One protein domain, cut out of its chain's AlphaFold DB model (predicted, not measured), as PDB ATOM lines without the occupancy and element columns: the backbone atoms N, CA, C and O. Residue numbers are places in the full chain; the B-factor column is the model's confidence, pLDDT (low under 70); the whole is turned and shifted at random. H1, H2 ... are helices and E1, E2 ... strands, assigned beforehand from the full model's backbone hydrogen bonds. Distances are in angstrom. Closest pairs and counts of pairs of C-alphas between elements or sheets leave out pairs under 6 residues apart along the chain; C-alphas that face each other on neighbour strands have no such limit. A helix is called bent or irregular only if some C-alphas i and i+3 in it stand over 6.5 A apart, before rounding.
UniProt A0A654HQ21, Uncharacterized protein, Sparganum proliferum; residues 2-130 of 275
ATOM      1  N   ALA A   2     128.958 133.299  51.961       85.25
ATOM      2  CA  ALA A   2     127.539 132.975  51.691       85.25
ATOM      3  C   ALA A   2     127.041 131.636  52.274       85.25
ATOM      4  O   ALA A   2     125.961 131.569  52.847       85.25
ATOM      5  N   ARG A   3     127.848 130.568  52.191       90.00
ATOM      6  CA  ARG A   3     127.457 129.239  52.688       90.00
ATOM      7  C   ARG A   3     127.210 129.182  54.199       90.00
ATOM      8  O   ARG A   3     126.409 128.371  54.632       90.00
ATOM      9  N   ALA A   4     127.876 130.024  54.995       93.12
ATOM     10  CA  ALA A   4     127.606 130.085  56.433       93.12
ATOM     11  C   ALA A   4     126.212 130.673  56.705       93.12
ATOM     12  O   ALA A   4     125.463 130.124  57.507       93.12
ATOM     13  N   TYR A   5     125.846 131.722  55.964       94.50
ATOM     14  CA  TYR A   5     124.584 132.449  56.108       94.50
ATOM     15  C   TYR A   5     123.341 131.617  55.773       94.50
ATOM     16  O   TYR A   5     122.292 131.846  56.361       94.50
ATOM     17  N   VAL A   6     123.466 130.606  54.905       92.19
ATOM     18  CA  VAL A   6     122.372 129.666  54.580       92.19
ATOM     19  C   VAL A   6     121.864 128.902  55.815       92.19
ATOM     20  O   VAL A   6     120.732 128.439  55.823       92.19
ATOM     21  N   ASN A   7     122.673 128.789  56.872       91.31
ATOM     22  CA  ASN A   7     122.296 128.073  58.096       91.31
ATOM     23  C   ASN A   7     121.551 128.955  59.113       91.31
ATOM     24  O   ASN A   7     121.220 128.482  60.198       91.31
ATOM     25  N   ILE A   8     121.330 130.238  58.814       93.56
ATOM     26  CA  ILE A   8     120.629 131.152  59.718       93.56
ATOM     27  C   ILE A   8     119.122 130.976  59.530       93.56
ATOM     28  O   ILE A   8     118.604 131.130  58.428       93.56
ATOM     29  N   CYS A   9     118.413 130.711  60.628       92.94
ATOM     30  CA  CYS A   9     116.956 130.788  60.678       92.94
ATOM     31  C   CYS A   9     116.541 132.195  61.148       92.94
ATOM     32  O   CYS A   9     116.722 132.504  62.329       92.94
ATOM     33  N   PRO A  10     116.006 133.064  60.270       94.88
ATOM     34  CA  PRO A  10     115.761 134.467  60.608       94.88
ATOM     35  C   PRO A  10     114.577 134.671  61.566       94.88
ATOM     36  O   PRO A  10     114.544 135.666  62.286       94.88
ATOM     37  N   THR A  11     113.639 133.718  61.644       94.69
ATOM     38  CA  THR A  11     112.351 133.853  62.354       94.69
ATOM     39  C   THR A  11     112.481 134.305  63.810       94.69
ATOM     40  O   THR A  11     111.690 135.118  64.292       94.69
ATOM     41  N   ASN A  12     113.489 133.796  64.521       91.38
ATOM     42  CA  ASN A  12     113.661 134.044  65.956       91.38
ATOM     43  C   ASN A  12     114.781 135.038  66.280       91.38
ATOM     44  O   ASN A  12     114.953 135.391  67.447       91.38
ATOM     45  N   VAL A  13     115.520 135.512  65.273       97.38
ATOM     46  CA  VAL A  13     116.654 136.418  65.473       97.38
ATOM     47  C   VAL A  13     116.142 137.835  65.719       97.38
ATOM     48  O   VAL A  13     115.415 138.398  64.904       97.38
ATOM     49  N   LYS A  14     116.528 138.413  66.860       98.19
ATOM     50  CA  LYS A  14     116.177 139.780  67.280       98.19
ATOM     51  C   LYS A  14     117.384 140.699  67.393       98.19
ATOM     52  O   LYS A  14     117.233 141.902  67.223       98.19
ATOM     53  N   LYS A  15     118.574 140.158  67.655       98.62
ATOM     54  CA  LYS A  15     119.815 140.941  67.708       98.62
ATOM     55  C   LYS A  15     120.919 140.212  66.972       98.62
ATOM     56  O   LYS A  15     121.095 139.008  67.154       98.62
ATOM     57  N   ILE A  16     121.670 140.938  66.156       98.75
ATOM     58  CA  ILE A  16     122.795 140.392  65.400       98.75
ATOM     59  C   ILE A  16     124.075 141.057  65.890       98.75
ATOM     60  O   ILE A  16     124.335 142.221  65.600       98.75
ATOM     61  N   PHE A  17     124.885 140.308  66.627       98.88
ATOM     62  CA  PHE A  17     126.211 140.723  67.058       98.88
ATOM     63  C   PHE A  17     127.190 140.484  65.917       98.88
ATOM     64  O   PHE A  17     127.368 139.344  65.490       98.88
ATOM     65  N   VAL A  18     127.842 141.541  65.435       98.69
ATOM     66  CA  VAL A  18     128.911 141.433  64.437       98.69
ATOM     67  C   VAL A  18     130.215 141.823  65.107       98.69
ATOM     68  O   VAL A  18     130.435 142.990  65.428       98.69
ATOM     69  N   ILE A  19     131.061 140.826  65.352       98.62
ATOM     70  CA  ILE A  19     132.303 140.971  66.108       98.62
ATOM     71  C   ILE A  19     133.475 140.839  65.146       98.62
ATOM     72  O   ILE A  19     133.605 139.835  64.445       98.62
ATOM     73  N   THR A  20     134.340 141.842  65.118       97.62
ATOM     74  CA  THR A  20     135.523 141.870  64.252       97.62
ATOM     75  C   THR A  20     136.686 142.557  64.959       97.62
ATOM     76  O   THR A  20     136.497 143.136  66.026       97.62
ATOM     77  N   ALA A  21     137.899 142.474  64.418       96.00
ATOM     78  CA  ALA A  21     139.033 143.193  64.990       96.00
ATOM     79  C   ALA A  21     138.953 144.682  64.633       96.00
ATOM     80  O   ALA A  21     138.525 145.046  63.538       96.00
ATOM     81  N   TYR A  22     139.387 145.545  65.547       95.56
ATOM     82  CA  TYR A  22     139.572 146.959  65.255       95.56
ATOM     83  C   TYR A  22     140.891 147.158  64.505       95.56
ATOM     84  O   TYR A  22     141.927 146.628  64.906       95.56
ATOM     85  N   ASN A  23     140.868 147.914  63.407       87.62
ATOM     86  CA  ASN A  23     142.041 148.081  62.540       87.62
ATOM     87  C   ASN A  23     143.151 148.975  63.128       87.62
ATOM     88  O   ASN A  23     144.245 149.036  62.566       87.62
ATOM     89  N   GLN A  24     142.888 149.662  64.242       89.25
ATOM     90  CA  GLN A  24     143.857 150.493  64.953       89.25
ATOM     91  C   GLN A  24     144.197 149.886  66.314       89.25
ATOM     92  O   GLN A  24     143.393 149.191  66.937       89.25
ATOM     93  N   PHE A  25     145.399 150.182  66.806       90.88
ATOM     94  CA  PHE A  25     145.815 149.719  68.120       90.88
ATOM     95  C   PHE A  25     145.070 150.478  69.225       90.88
ATOM     96  O   PHE A  25     145.322 151.657  69.465       90.88
ATOM     97  N   VAL A  26     144.188 149.770  69.927       93.81
ATOM     98  CA  VAL A  26     143.577 150.207  71.188       93.81
ATOM     99  C   VAL A  26     143.672 149.044  72.162       93.81
ATOM    100  O   VAL A  26     143.125 147.973  71.901       93.81
ATOM    101  N   ALA A  27     144.405 149.227  73.256       95.56
ATOM    102  CA  ALA A  27     144.650 148.157  74.211       95.56
ATOM    103  C   ALA A  27     143.413 147.885  75.079       95.56
ATOM    104  O   ALA A  27     142.775 148.812  75.574       95.56
ATOM    105  N   ASN A  28     143.110 146.603  75.282       96.56
ATOM    106  CA  ASN A  28     142.115 146.076  76.209       96.56
ATOM    107  C   ASN A  28     140.803 146.872  76.180       96.56
ATOM    108  O   ASN A  28     140.351 147.355  77.214       96.56
ATOM    109  N   THR A  29     140.204 147.027  74.997       97.81
ATOM    110  CA  THR A  29     138.947 147.770  74.838       97.81
ATOM    111  C   THR A  29     138.047 147.112  73.790       97.81
ATOM    112  O   THR A  29     138.524 146.711  72.724       97.81
ATOM    113  N   LEU A  30     136.743 147.015  74.076       98.19
ATOM    114  CA  LEU A  30     135.717 146.805  73.049       98.19
ATOM    115  C   LEU A  30     135.234 148.157  72.541       98.19
ATOM    116  O   LEU A  30     134.734 148.988  73.298       98.19
ATOM    117  N   MET A  31     135.372 148.365  71.246       97.94
ATOM    118  CA  MET A  31     134.906 149.561  70.579       97.94
ATOM    119  C   MET A  31     133.467 149.338  70.103       97.94
ATOM    120  O   MET A  31     133.190 148.391  69.364       97.94
ATOM    121  N   LEU A  32     132.556 150.204  70.535       98.12
ATOM    122  CA  LEU A  32     131.130 150.163  70.230       98.12
ATOM    123  C   LEU A  32     130.787 151.265  69.227       98.12
ATOM    124  O   LEU A  32     131.317 152.374  69.303       98.12
ATOM    125  N   SER A  33     129.881 150.984  68.298       96.88
ATOM    126  CA  SER A  33     129.409 152.004  67.357       96.88
ATOM    127  C   SER A  33     128.639 153.114  68.085       96.88
ATOM    128  O   SER A  33     127.746 152.836  68.890       96.88
ATOM    129  N   SER A  34     128.959 154.378  67.784       96.19
ATOM    130  CA  SER A  34     128.159 155.538  68.205       96.19
ATOM    131  C   SER A  34     126.997 155.840  67.250       96.19
ATOM    132  O   SER A  34     126.268 156.808  67.463       96.19
ATOM    133  N   SER A  35     126.885 155.099  66.147       96.19
ATOM    134  CA  SER A  35     125.924 155.356  65.078       96.19
ATOM    135  C   SER A  35     124.519 154.893  65.470       96.19
ATOM    136  O   SER A  35     124.348 153.936  66.220       96.19
ATOM    137  N   ASP A  36     123.490 155.547  64.926       96.81
ATOM    138  CA  ASP A  36     122.092 155.151  65.155       96.81
ATOM    139  C   ASP A  36     121.686 153.932  64.318       96.81
ATOM    140  O   ASP A  36     120.830 153.139  64.710       96.81
ATOM    141  N   CYS A  37     122.266 153.807  63.126       97.25
ATOM    142  CA  CYS A  37     121.967 152.745  62.178       97.25
ATOM    143  C   CYS A  37     123.115 152.560  61.180       97.25
ATOM    144  O   CYS A  37     123.901 153.479  60.949       97.25
ATOM    145  N   PHE A  38     123.153 151.390  60.547       96.88
ATOM    146  CA  PHE A  38     123.964 151.121  59.362       96.88
ATOM    147  C   PHE A  38     123.083 151.234  58.121       96.88
ATOM    148  O   PHE A  38     122.010 150.631  58.047       96.88
ATOM    149  N   ILE A  39     123.526 152.024  57.145       95.31
ATOM    150  CA  ILE A  39     122.837 152.177  55.863       95.31
ATOM    151  C   ILE A  39     123.388 151.128  54.905       95.31
ATOM    152  O   ILE A  39     124.596 151.028  54.718       95.31
ATOM    153  N   THR A  40     122.497 150.371  54.274       95.06
ATOM    154  CA  THR A  40     122.845 149.443  53.195       95.06
ATOM    155  C   THR A  40     122.098 149.838  51.917       95.06
ATOM    156  O   THR A  40     121.127 150.598  52.000       95.06
ATOM    157  N   PRO A  41     122.485 149.312  50.741       95.25
ATOM    158  CA  PRO A  41     121.721 149.513  49.508       95.25
ATOM    159  C   PRO A  41     120.265 149.019  49.571       95.25
ATOM    160  O   PRO A  41     119.452 149.456  48.762       95.25
ATOM    161  N   TYR A  42     119.933 148.119  50.506       93.81
ATOM    162  CA  TYR A  42     118.614 147.488  50.610       93.81
ATOM    163  C   TYR A  42     117.723 148.176  51.650       93.81
ATOM    164  O   TYR A  42     116.620 148.622  51.341       93.81
ATOM    165  N   TYR A  43     118.194 148.269  52.895       96.62
ATOM    166  CA  TYR A  43     117.488 148.934  53.995       96.62
ATOM    167  C   TYR A  43     118.444 149.351  55.121       96.62
ATOM    168  O   TYR A  43     119.600 148.927  55.184       96.62
ATOM    169  N   LYS A  44     117.966 150.222  56.013       97.19
ATOM    170  CA  LYS A  44     118.718 150.649  57.200       97.19
ATOM    171  C   LYS A  44     118.558 149.623  58.316       97.19
ATOM    172  O   LYS A  44     117.445 149.174  58.561       97.19
ATOM    173  N   ILE A  45     119.646 149.316  59.017       98.31
ATOM    174  CA  ILE A  45     119.638 148.415  60.171       98.31
ATOM    175  C   ILE A  45     119.892 149.239  61.440       98.31
ATOM    176  O   ILE A  45     120.964 149.842  61.544       98.31
ATOM    177  N   PRO A  46     118.950 149.309  62.393       98.44
ATOM    178  CA  PRO A  46     119.138 150.062  63.630       98.44
ATOM    179  C   PRO A  46     120.206 149.421  64.525       98.44
ATOM    180  O   PRO A  46     120.225 148.202  64.706       98.44
ATOM    181  N   VAL A  47     121.081 150.246  65.106       98.44
ATOM    182  CA  VAL A  47     122.055 149.807  66.115       98.44
ATOM    183  C   VAL A  47     121.345 149.622  67.456       98.44
ATOM    184  O   VAL A  47     120.568 150.480  67.881       98.44
ATOM    185  N   ASP A  48     121.618 148.515  68.146       98.56
ATOM    186  CA  ASP A  48     121.066 148.252  69.475       98.56
ATOM    187  C   ASP A  48     121.773 149.097  70.545       98.56
ATOM    188  O   ASP A  48     122.761 148.696  71.166       98.56
ATOM    189  N   LYS A  49     121.266 150.314  70.757       97.94
ATOM    190  CA  LYS A  49     121.820 151.232  71.758       97.94
ATOM    191  C   LYS A  49     121.714 150.693  73.180       97.94
ATOM    192  O   LYS A  49     122.605 150.944  73.981       97.94
ATOM    193  N   GLN A  50     120.662 149.931  73.484       98.12
ATOM    194  CA  GLN A  50     120.485 149.359  74.812       98.12
ATOM    195  C   GLN A  50     121.617 148.376  75.127       98.12
ATOM    196  O   GLN A  50     122.246 148.489  76.177       98.12
ATOM    197  N   VAL A  51     121.913 147.451  74.209       98.44
ATOM    198  CA  VAL A  51     123.029 146.512  74.384       98.44
ATOM    199  C   VAL A  51     124.365 147.247  74.446       98.44
ATOM    200  O   VAL A  51     125.193 146.912  75.292       98.44
ATOM    201  N   ASN A  52     124.582 148.268  73.611       98.12
ATOM    202  CA  ASN A  52     125.809 149.066  73.684       98.12
ATOM    203  C   ASN A  52     125.973 149.729  75.062       98.12
ATOM    204  O   ASN A  52     127.047 149.638  75.650       98.12
ATOM    205  N   ASP A  53     124.916 150.328  75.610       97.94
ATOM    206  CA  ASP A  53     124.949 150.969  76.929       97.94
ATOM    207  C   ASP A  53     125.174 149.953  78.060       97.94
ATOM    208  O   ASP A  53     125.897 150.229  79.021       97.94
ATOM    209  N   GLU A  54     124.564 148.769  77.968       98.31
ATOM    210  CA  GLU A  54     124.779 147.667  78.912       98.31
ATOM    211  C   GLU A  54     126.235 147.178  78.876       98.31
ATOM    212  O   GLU A  54     126.862 147.063  79.930       98.31
ATOM    213  N   LEU A  55     126.804 146.968  77.683       98.25
ATOM    214  CA  LEU A  55     128.211 146.597  77.506       98.25
ATOM    215  C   LEU A  55     129.152 147.693  78.005       98.25
ATOM    216  O   LEU A  55     130.134 147.388  78.689       98.25
ATOM    217  N   TRP A  56     128.851 148.957  77.711       98.00
ATOM    218  CA  TRP A  56     129.645 150.103  78.147       98.00
ATOM    219  C   TRP A  56     129.739 150.183  79.676       98.00
ATOM    220  O   TRP A  56     130.831 150.347  80.224       98.00
ATOM    221  N   LYS A  57     128.626 149.941  80.381       97.81
ATOM    222  CA  LYS A  57     128.575 149.895  81.857       97.81
ATOM    223  C   LYS A  57     129.439 148.791  82.471       97.81
ATOM    224  O   LYS A  57     129.772 148.877  83.649       97.81
ATOM    225  N   THR A  58     129.834 147.773  81.703       96.75
ATOM    226  CA  THR A  58     130.759 146.735  82.192       96.75
ATOM    227  C   THR A  58     132.223 147.198  82.256       96.75
ATOM    228  O   THR A  58     133.071 146.426  82.709       96.75
ATOM    229  N   GLY A  59     132.541 148.414  81.791       97.06
ATOM    230  CA  GLY A  59     133.906 148.947  81.687       97.06
ATOM    231  C   GLY A  59     134.674 148.406  80.477       97.06
ATOM    232  O   GLY A  59     134.154 147.584  79.729       97.06
ATOM    233  N   ASP A  60     135.925 148.838  80.288       96.94
ATOM    234  CA  ASP A  60     136.799 148.431  79.167       96.94
ATOM    235  C   ASP A  60     136.132 148.538  77.775       96.94
ATOM    236  O   ASP A  60     136.344 147.707  76.887       96.94
ATOM    237  N   CYS A  61     135.281 149.546  77.606       97.75
ATOM    238  CA  CYS A  61     134.535 149.811  76.387       97.75
ATOM    239  C   CYS A  61     134.674 151.290  76.026       97.75
ATOM    240  O   CYS A  61     134.688 152.151  76.909       97.75
ATOM    241  N   ALA A  62     134.719 151.594  74.735       97.38
ATOM    242  CA  ALA A  62     134.710 152.962  74.232       97.38
ATOM    243  C   ALA A  62     133.809 153.061  73.003       97.38
ATOM    244  O   ALA A  62     133.665 152.096  72.260       97.38
ATOM    245  N   TYR A  63     133.215 154.228  72.772       97.31
ATOM    246  CA  TYR A  63     132.514 154.482  71.517       97.31
ATOM    247  C   TYR A  63     133.511 154.952  70.461       97.31
ATOM    248  O   TYR A  63     134.375 155.782  70.749       97.31
ATOM    249  N   ILE A  64     133.384 154.440  69.241       95.75
ATOM    250  CA  ILE A  64     134.127 154.968  68.093       95.75
ATOM    251  C   ILE A  64     133.364 156.101  67.437       95.75
ATOM    252  O   ILE A  64     132.136 156.114  67.430       95.75
ATOM    253  N   SER A  65     134.111 157.040  66.858       94.50
ATOM    254  CA  SER A  65     133.520 158.079  66.028       94.50
ATOM    255  C   SER A  65     132.878 157.457  64.787       94.50
ATOM    256  O   SER A  65     133.367 156.457  64.259       94.50
ATOM    257  N   ARG A  66     131.831 158.097  64.261       93.56
ATOM    258  CA  ARG A  66     131.213 157.700  62.988       93.56
ATOM    259  C   ARG A  66     132.240 157.562  61.853       93.56
ATOM    260  O   ARG A  66     132.152 156.631  61.066       93.56
ATOM    261  N   LEU A  67     133.216 158.471  61.775       92.94
ATOM    262  CA  LEU A  67     134.237 158.450  60.721       92.94
ATOM    263  C   LEU A  67     135.186 157.254  60.840       92.94
ATOM    264  O   LEU A  67     135.703 156.786  59.830       92.94
ATOM    265  N   ASP A  68     135.456 156.784  62.057       93.38
ATOM    266  CA  ASP A  68     136.281 155.593  62.259       93.38
ATOM    267  C   ASP A  68     135.482 154.311  62.053       93.38
ATOM    268  O   ASP A  68     136.048 153.340  61.555       93.38
ATOM    269  N   ASP A  69     134.188 154.335  62.382       93.94
ATOM    270  CA  ASP A  69     133.212 153.270  62.124       93.94
ATOM    271  C   ASP A  69     133.073 153.007  60.617       93.94
ATOM    272  O   ASP A  69     133.264 151.885  60.162       93.94
ATOM    273  N   GLU A  70     132.898 154.066  59.815       92.00
ATOM    274  CA  GLU A  70     132.832 154.000  58.343       92.00
ATOM    275  C   GLU A  70     134.126 153.466  57.689       92.00
ATOM    276  O   GLU A  70     134.103 153.041  56.539       92.00
ATOM    277  N   LYS A  71     135.263 153.455  58.399       93.00
ATOM    278  CA  LYS A  71     136.521 152.852  57.912       93.00
ATOM    279  C   LYS A  71     136.656 151.370  58.269       93.00
ATOM    280  O   LYS A  71     137.608 150.725  57.818       93.00
ATOM    281  N   GLN A  72     135.782 150.825  59.119       92.62
ATOM    282  CA  GLN A  72     135.866 149.432  59.546       92.62
ATOM    283  C   GLN A  72     135.165 148.505  58.554       92.62
ATOM    284  O   GLN A  72     133.957 148.280  58.604       92.62
ATOM    285  N   MET A  73     135.960 147.850  57.715       91.12
ATOM    286  CA  MET A  73     135.429 146.904  56.732       91.12
ATOM    287  C   MET A  73     134.806 145.652  57.368       91.12
ATOM    288  O   MET A  73     133.921 145.040  56.780       91.12
ATOM    289  N   GLY A  74     135.265 145.238  58.555       93.50
ATOM    290  CA  GLY A  74     134.898 143.948  59.143       93.50
ATOM    291  C   GLY A  74     133.397 143.778  59.399       93.50
ATOM    292  O   GLY A  74     132.885 142.671  59.238       93.50
ATOM    293  N   VAL A  75     132.685 144.858  59.738       96.00
ATOM    294  CA  VAL A  75     131.217 144.860  59.859       96.00
ATOM    295  C   VAL A  75     130.569 145.068  58.494       96.00
ATOM    296  O   VAL A  75     129.667 144.315  58.133       96.00
ATOM    297  N   GLU A  76     131.064 146.033  57.714       95.00
ATOM    298  CA  GLU A  76     130.507 146.413  56.411       95.00
ATOM    299  C   GLU A  76     130.362 145.223  55.452       95.00
ATOM    300  O   GLU A  76     129.302 145.035  54.855       95.00
ATOM    301  N   ILE A  77     131.372 144.351  55.369       94.88
ATOM    302  CA  ILE A  77     131.352 143.178  54.475       94.88
ATOM    303  C   ILE A  77     130.282 142.139  54.844       94.88
ATOM    304  O   ILE A  77     129.914 141.316  54.007       94.88
ATOM    305  N   GLN A  78     129.784 142.158  56.084       97.19
ATOM    306  CA  GLN A  78     128.740 141.245  56.555       97.19
ATOM    307  C   GLN A  78     127.336 141.785  56.251       97.19
ATOM    308  O   GLN A  78     126.393 140.996  56.140       97.19
ATOM    309  N   LEU A  79     127.184 143.107  56.092       97.06
ATOM    310  CA  LEU A  79     125.881 143.762  55.944       97.06
ATOM    311  C   LEU A  79     125.072 143.241  54.749       97.06
ATOM    312  O   LEU A  79     123.912 142.912  54.977       97.06
ATOM    313  N   PRO A  80     125.625 143.067  53.527       96.12
ATOM    314  CA  PRO A  80     124.839 142.570  52.394       96.12
ATOM    315  C   PRO A  80     124.244 141.175  52.634       96.12
ATOM    316  O   PRO A  80     123.114 140.892  52.237       96.12
ATOM    317  N   PHE A  81     124.988 140.298  53.317       96.75
ATOM    318  CA  PHE A  81     124.523 138.950  53.643       96.75
ATOM    319  C   PHE A  81     123.473 138.966  54.755       96.75
ATOM    320  O   PHE A  81     122.480 138.246  54.664       96.75
ATOM    321  N   ILE A  82     123.667 139.809  55.776       97.69
ATOM    322  CA  ILE A  82     122.672 140.027  56.832       97.69
ATOM    323  C   ILE A  82     121.372 140.538  56.212       97.69
ATOM    324  O   ILE A  82     120.312 139.986  56.495       97.69
ATOM    325  N   THR A  83     121.447 141.544  55.334       96.94
ATOM    326  CA  THR A  83     120.246 142.140  54.747       96.94
ATOM    327  C   THR A  83     119.461 141.163  53.896       96.94
ATOM    328  O   THR A  83     118.235 141.178  53.944       96.94
ATOM    329  N   TYR A  84     120.172 140.306  53.161       96.38
ATOM    330  CA  TYR A  84     119.571 139.268  52.332       96.38
ATOM    331  C   TYR A  84     118.864 138.201  53.178       96.38
ATOM    332  O   TYR A  84     117.702 137.896  52.946       96.38
ATOM    333  N   VAL A  85     119.533 137.657  54.201       96.81
ATOM    334  CA  VAL A  85     118.945 136.608  55.059       96.81
ATOM    335  C   VAL A  85     117.768 137.125  55.888       96.81
ATOM    336  O   VAL A  85     116.824 136.385  56.154       96.81
ATOM    337  N   MET A  86     117.820 138.388  56.310       97.56
ATOM    338  CA  MET A  86     116.816 138.991  57.185       97.56
ATOM    339  C   MET A  86     115.753 139.796  56.426       97.56
ATOM    340  O   MET A  86     115.001 140.529  57.063       97.56
ATOM    341  N   GLU A  87     115.675 139.703  55.095       96.62
ATOM    342  CA  GLU A  87     114.815 140.554  54.255       96.62
ATOM    343  C   GLU A  87     113.343 140.561  54.710       96.62
ATOM    344  O   GLU A  87     112.778 141.631  54.955       96.62
ATOM    345  N   ASP A  88     112.766 139.379  54.951       96.88
ATOM    346  CA  ASP A  88     111.384 139.212  55.438       96.88
ATOM    347  C   ASP A  88     111.176 139.680  56.893       96.88
ATOM    348  O   ASP A  88     110.049 139.791  57.376       96.88
ATOM    349  N   HIS A  89     112.264 139.967  57.610       96.56
ATOM    350  CA  HIS A  89     112.287 140.316  59.032       96.56
ATOM    351  C   HIS A  89     112.965 141.670  59.287       96.56
ATOM    352  O   HIS A  89     113.330 141.964  60.424       96.56
ATOM    353  N   LYS A  90     113.124 142.512  58.257       94.25
ATOM    354  CA  LYS A  90     113.942 143.741  58.284       94.25
ATOM    355  C   LYS A  90     113.606 144.767  59.375       94.25
ATOM    356  O   LYS A  90     114.454 145.579  59.722       94.25
ATOM    357  N   GLU A  91     112.398 144.723  59.934       94.75
ATOM    358  CA  GLU A  91     111.940 145.611  61.020       94.75
ATOM    359  C   GLU A  91     111.966 144.942  62.407       94.75
ATOM    360  O   GLU A  91     111.565 145.541  63.401       94.75
ATOM    361  N   GLN A  92     112.407 143.684  62.493       96.25
ATOM    362  CA  GLN A  92     112.301 142.858  63.699       96.25
ATOM    363  C   GLN A  92     113.640 142.597  64.395       96.25
ATOM    364  O   GLN A  92     113.664 141.851  65.380       96.25
ATOM    365  N   PHE A  93     114.734 143.169  63.891       98.31
ATOM    366  CA  PHE A  93     116.061 142.970  64.457       98.31
ATOM    367  C   PHE A  93     116.885 144.257  64.529       98.31
ATOM    368  O   PHE A  93     116.678 145.206  63.773       98.31
ATOM    369  N   THR A  94     117.851 144.254  65.440       98.69
ATOM    370  CA  THR A  94     118.888 145.279  65.599       98.69
ATOM    371  C   THR A  94     120.273 144.672  65.367       98.69
ATOM    372  O   THR A  94     120.463 143.452  65.444       98.69
ATOM    373  N   ILE A  95     121.265 145.517  65.081       98.69
ATOM    374  CA  ILE A  95     122.674 145.118  64.961       98.69
ATOM    375  C   ILE A  95     123.495 145.633  66.145       98.69
ATOM    376  O   ILE A  95     123.290 146.746  66.622       98.69
ATOM    377  N   VAL A  96     124.455 144.828  66.594       98.69
ATOM    378  CA  VAL A  96     125.431 145.169  67.636       98.69
ATOM    379  C   VAL A  96     126.838 145.024  67.047       98.69
ATOM    380  O   VAL A  96     127.419 143.935  67.100       98.69
ATOM    381  N   PRO A  97     127.386 146.079  66.423       98.25
ATOM    382  CA  PRO A  97     128.759 146.080  65.939       98.25
ATOM    383  C   PRO A  97     129.727 146.200  67.119       98.25
ATOM    384  O   PRO A  97     129.633 147.141  67.911       98.25
ATOM    385  N   ILE A  98     130.664 145.260  67.221       98.50
ATOM    386  CA  ILE A  98     131.698 145.243  68.259       98.50
ATOM    387  C   ILE A  98     133.058 145.087  67.584       98.50
ATOM    388  O   ILE A  98     133.353 144.044  66.995       98.50
ATOM    389  N   TYR A  99     133.913 146.100  67.722       98.06
ATOM    390  CA  TYR A  99     135.293 146.030  67.254       98.06
ATOM    391  C   TYR A  99     136.217 145.726  68.428       98.06
ATOM    392  O   TYR A  99     136.300 146.466  69.406       98.06
ATOM    393  N   VAL A 100     136.894 144.591  68.355       98.19
ATOM    394  CA  VAL A 100     137.793 144.107  69.394       98.19
ATOM    395  C   VAL A 100     139.149 144.760  69.178       98.19
ATOM    396  O   VAL A 100     139.795 144.515  68.159       98.19
ATOM    397  N   GLY A 101     139.576 145.599  70.123       96.56
ATOM    398  CA  GLY A 101     140.927 146.149  70.132       96.56
ATOM    399  C   GLY A 101     141.996 145.072  70.346       96.56
ATOM    400  O   GLY A 101     141.735 143.867  70.363       96.56
ATOM    401  N   PHE A 102     143.231 145.505  70.569       94.19
ATOM    402  CA  PHE A 102     144.279 144.596  71.004       94.19
ATOM    403  C   PHE A 102     143.975 144.121  72.427       94.19
ATOM    404  O   PHE A 102     144.008 144.916  73.359       94.19
ATOM    405  N   VAL A 103     143.684 142.836  72.611       94.44
ATOM    406  CA  VAL A 103     143.416 142.264  73.936       94.44
ATOM    407  C   VAL A 103     144.593 141.402  74.358       94.44
ATOM    408  O   VAL A 103     144.958 140.448  73.669       94.44
ATOM    409  N   GLU A 104     145.169 141.729  75.509       93.19
ATOM    410  CA  GLU A 104     146.238 140.935  76.105       93.19
ATOM    411  C   GLU A 104     145.734 139.544  76.489       93.19
ATOM    412  O   GLU A 104     144.571 139.359  76.854       93.19
ATOM    413  N   PHE A 105     146.636 138.564  76.448       91.88
ATOM    414  CA  PHE A 105     146.306 137.156  76.650       91.88
ATOM    415  C   PHE A 105     145.499 136.900  77.934       91.88
ATOM    416  O   PHE A 105     144.448 136.255  77.885       91.88
ATOM    417  N   ASP A 106     145.931 137.480  79.057       93.38
ATOM    418  CA  ASP A 106     145.291 137.305  80.367       93.38
ATOM    419  C   ASP A 106     143.892 137.941  80.445       93.38
ATOM    420  O   ASP A 106     143.045 137.527  81.242       93.38
ATOM    421  N   ASN A 107     143.602 138.901  79.562       96.06
ATOM    422  CA  ASN A 107     142.331 139.613  79.521       96.06
ATOM    423  C   ASN A 107     141.302 138.962  78.584       96.06
ATOM    424  O   ASN A 107     140.107 139.219  78.742       96.06
ATOM    425  N   LEU A 108     141.705 138.084  77.656       95.38
ATOM    426  CA  LEU A 108     140.811 137.483  76.648       95.38
ATOM    427  C   LEU A 108     139.545 136.868  77.260       95.38
ATOM    428  O   LEU A 108     138.428 137.125  76.803       95.38
ATOM    429  N   ARG A 109     139.698 136.111  78.354       95.62
ATOM    430  CA  ARG A 109     138.562 135.498  79.058       95.62
ATOM    431  C   ARG A 109     137.633 136.546  79.678       95.62
ATOM    432  O   ARG A 109     136.418 136.354  79.681       95.62
ATOM    433  N   ARG A 110     138.177 137.644  80.211       96.44
ATOM    434  CA  ARG A 110     137.396 138.746  80.801       96.44
ATOM    435  C   ARG A 110     136.529 139.430  79.744       96.44
ATOM    436  O   ARG A 110     135.363 139.696  80.012       96.44
ATOM    437  N   PHE A 111     137.068 139.650  78.547       97.50
ATOM    438  CA  PHE A 111     136.315 140.216  77.426       97.50
ATOM    439  C   PHE A 111     135.207 139.285  76.939       97.50
ATOM    440  O   PHE A 111     134.069 139.723  76.798       97.50
ATOM    441  N   ALA A 112     135.492 137.989  76.784       97.50
ATOM    442  CA  ALA A 112     134.467 137.009  76.430       97.50
ATOM    443  C   ALA A 112     133.318 136.976  77.455       97.50
ATOM    444  O   ALA A 112     132.151 136.946  77.072       97.50
ATOM    445  N   LYS A 113     133.625 137.061  78.759       97.31
ATOM    446  CA  LYS A 113     132.613 137.078  79.831       97.31
ATOM    447  C   LYS A 113     131.586 138.206  79.696       97.31
ATOM    448  O   LYS A 113     130.432 137.978  80.042       97.31
ATOM    449  N   LYS A 114     131.965 139.376  79.165       98.00
ATOM    450  CA  LYS A 114     131.031 140.497  78.927       98.00
ATOM    451  C   LYS A 114     129.920 140.127  77.937       98.00
ATOM    452  O   LYS A 114     128.820 140.655  78.025       98.00
ATOM    453  N   LEU A 115     130.198 139.196  77.021       98.50
ATOM    454  CA  LEU A 115     129.282 138.781  75.957       98.50
ATOM    455  C   LEU A 115     128.475 137.516  76.301       98.50
ATOM    456  O   LEU A 115     127.503 137.218  75.611       98.50
ATOM    457  N   ILE A 116     128.830 136.789  77.369       97.81
ATOM    458  CA  ILE A 116     128.165 135.536  77.774       97.81
ATOM    459  C   ILE A 116     126.646 135.677  77.961       97.81
ATOM    460  O   ILE A 116     125.931 134.814  77.447       97.81
ATOM    461  N   PRO A 117     126.113 136.715  78.645       97.56
ATOM    462  CA  PRO A 117     124.666 136.850  78.829       97.56
ATOM    463  C   PRO A 117     123.907 136.913  77.500       97.56
ATOM    464  O   PRO A 117     122.857 136.297  77.359       97.56
ATOM    465  N   TYR A 118     124.480 137.592  76.504       98.38
ATOM    466  CA  TYR A 118     123.900 137.699  75.169       98.38
ATOM    467  C   TYR A 118     124.110 136.429  74.342       98.38
ATOM    468  O   TYR A 118     123.219 136.039  73.596       98.38
ATOM    469  N   TYR A 119     125.259 135.765  74.484       97.81
ATOM    470  CA  TYR A 119     125.594 134.542  73.748       97.81
ATOM    471  C   TYR A 119     124.716 133.336  74.125       97.81
ATOM    472  O   TYR A 119     124.553 132.399  73.342       97.81
ATOM    473  N   LYS A 120     124.139 133.349  75.330       95.88
ATOM    474  CA  LYS A 120     123.200 132.321  75.802       95.88
ATOM    475  C   LYS A 120     121.771 132.507  75.295       95.88
ATOM    476  O   LYS A 120     121.012 131.544  75.319       95.88
ATOM    477  N   ASP A 121     121.392 133.709  74.868       96.88
ATOM    478  CA  ASP A 121     120.033 133.981  74.401       96.88
ATOM    479  C   ASP A 121     119.856 133.469  72.958       96.88
ATOM    480  O   ASP A 121     120.522 133.974  72.048       96.88
ATOM    481  N   PRO A 122     118.951 132.503  72.707       94.25
ATOM    482  CA  PRO A 122     118.733 131.936  71.375       94.25
ATOM    483  C   PRO A 122     118.143 132.934  70.367       94.25
ATOM    484  O   PRO A 122     118.087 132.633  69.176       94.25
ATOM    485  N   LYS A 123     117.695 134.116  70.811       97.00
ATOM    486  CA  LYS A 123     117.253 135.208  69.930       97.00
ATOM    487  C   LYS A 123     118.414 136.030  69.375       97.00
ATOM    488  O   LYS A 123     118.193 136.890  68.519       97.00
ATOM    489  N   ASN A 124     119.636 135.799  69.851       98.25
ATOM    490  CA  ASN A 124     120.816 136.520  69.404       98.25
ATOM    491  C   ASN A 124     121.611 135.676  68.409       98.25
ATOM    492  O   ASN A 124     121.957 134.524  68.667       98.25
ATOM    493  N   LEU A 125     121.955 136.282  67.277       98.19
ATOM    494  CA  LEU A 125     122.878 135.720  66.299       98.19
ATOM    495  C   LEU A 125     124.257 136.348  66.494       98.19
ATOM    496  O   LEU A 125     124.376 137.568  66.553       98.19
ATOM    497  N   PHE A 126     125.302 135.524  66.542       98.56
ATOM    498  CA  PHE A 126     126.690 135.981  66.610       98.56
ATOM    499  C   PHE A 126     127.410 135.692  65.295       98.56
ATOM    500  O   PHE A 126     127.524 134.541  64.874       98.56
ATOM    501  N   ILE A 127     127.932 136.744  64.676       98.50
ATOM    502  CA  ILE A 127     128.740 136.705  63.462       98.50
ATOM    503  C   ILE A 127     130.144 137.166  63.837       98.50
ATOM    504  O   ILE A 127     130.372 138.334  64.147       98.50
ATOM    505  N   PHE A 128     131.098 136.242  63.799       98.25
ATOM    506  CA  PHE A 128     132.514 136.553  63.971       98.25
ATOM    507  C   PHE A 128     133.123 136.792  62.589       98.25
ATOM    508  O   PHE A 128     133.328 135.856  61.817       98.25
ATOM    509  N   SER A 129     133.367 138.057  62.259       97.19
ATOM    510  CA  SER A 129     133.977 138.475  60.997       97.19
ATOM    511  C   SER A 129     135.495 138.430  61.143       97.19
ATOM    512  O   SER A 129     136.123 139.370  61.638       97.19
ATOM    513  N   VAL A 130     136.059 137.280  60.780       95.69
ATOM    514  CA  VAL A 130     137.466 136.924  60.988       95.69
ATOM    515  C   VAL A 130     138.055 136.258  59.751       95.69
ATOM    516  O   VAL A 130     137.345 135.643  58.951       95.69
TER     517      VAL A 130
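This is residues 2 to 130 of the 275 residues of an uncharacterized protein of Sparganum proliferum (UniProt A0A654HQ21). A strongly twisted sheet of five strands, E5, E2, E6, E1 and E7, runs through the middle of the domain, with H2 and the longest helix, H6, on one face and the short H4 over E1 on the other. The small hairpin E3 and E4 lies near the beginning of E6, and H1, the named element farthest from the mean of the C-alphas, packs on H5. The printed part has 129 residues with six named helices and seven named strands, in the order H1 E1 E2 E3 E4 H2 E5 H3 H4 H5 E6 H6 E7; the class is mixed, helices and strands. The large sheet is mixed in direction and E3 with E4 is antiparallel. The whole is compact, with a radius of gyration of the C-alphas of 14.1 A, and rounded, spanning 41 by 32 by 28 A.

H1 is residues 2 to 5, beginning at C-alpha 2 at (127.539, 132.975, 51.691). E1 follows at residues 15 to 21, 19.5 A from first to last C-alpha, then E2 at residues 30 to 33, 10.0 A. E3, residues 37 to 39, and E4, residues 44 to 46, are short. H2 is residues 49 to 57, 12.2 A, and E5 is residues 61 to 64, 9.8 A. Then come H3, residues 66 to 69, H4, residues 73 to 76, and H5, residues 79 to 85, 10.0 A. E6, residues 94 to 100, is 19.3 A long and begins at C-alpha 94 at (118.888, 145.279, 65.599). H6, residues 105 to 119, is 21.1 A long and irregular: C-alphas 114 and 117 are 7.3 A apart. E7, residues 124 to 129, is 15.7 A long and ends at C-alpha 129 at (133.977, 138.475, 60.997).

The sheet runs E5, E2, E6, E1, E7, with E5 and E7 as edge strands. E6 and E1 are parallel at 19 degrees, with N 96 and O 16 at 2.8 A, within hydrogen-bond range. E1 and E7 are parallel at 21 degrees, with N 17 and O 125 at 2.8 A. E2 and E6 are antiparallel at 142 degrees, with N 31 and O 99 at 2.8 A. E5 and E2 are parallel at 38 degrees, with N 32 and O 62 at 2.8 A. E6, H6 and E7 form a split strand-helix-strand unit, two strands running the same way with a helix between them in the chain and E1 between them in the sheet; its crossover is right-handed. H2 is on the sheet at a height of 8.1 A, over E6 and only just over E2, on which 3 of its C-alphas fall; it runs along the strands, at 3 degrees to E6 on the local plane. H6 is on the same face at a height of 9.5 A, over none of the strands, but only just: 2 of its C-alphas fall on each of E2, E6 and E1. H2 and H6 are close but not clearly touching, with the closest C-alphas, those of Leu 55 and Lys 114, 6.9 A apart. H4 is on the opposite face, over E1, at a height of 7.9 A; its closest C-alpha pair with E1 is Gly 74 and Thr 20, 5.6 A. H3 and H5 only graze the sheet. H1 touches H5, with the closest C-alphas, those of Tyr 5 and Phe 81, 7.0 A apart. The hairpin E3 and E4 has N 38 and O 45 at 2.9 A; the closest C-alphas of E4 and E6, those of Pro 46 and Thr 94, are 5.2 A apart. In H2 and H5 every O i to N i+4 pair is within hydrogen-bond range, in H6 5 of 11, beside 10 of 12 O i to N i+3 pairs; H1, H3 and H4 are too short for an O i to N i+4 pair.

The two C-alphas farthest apart, those of Asp 88 and Asp 106, are 42.1 A apart. The printed part has no cut. No link is long; those from H1 to E1, E1 to E2 and H5 to E6 are short, and the others are tight. The mean pLDDT of the printed part is 96.1, and no printed residue is under 70.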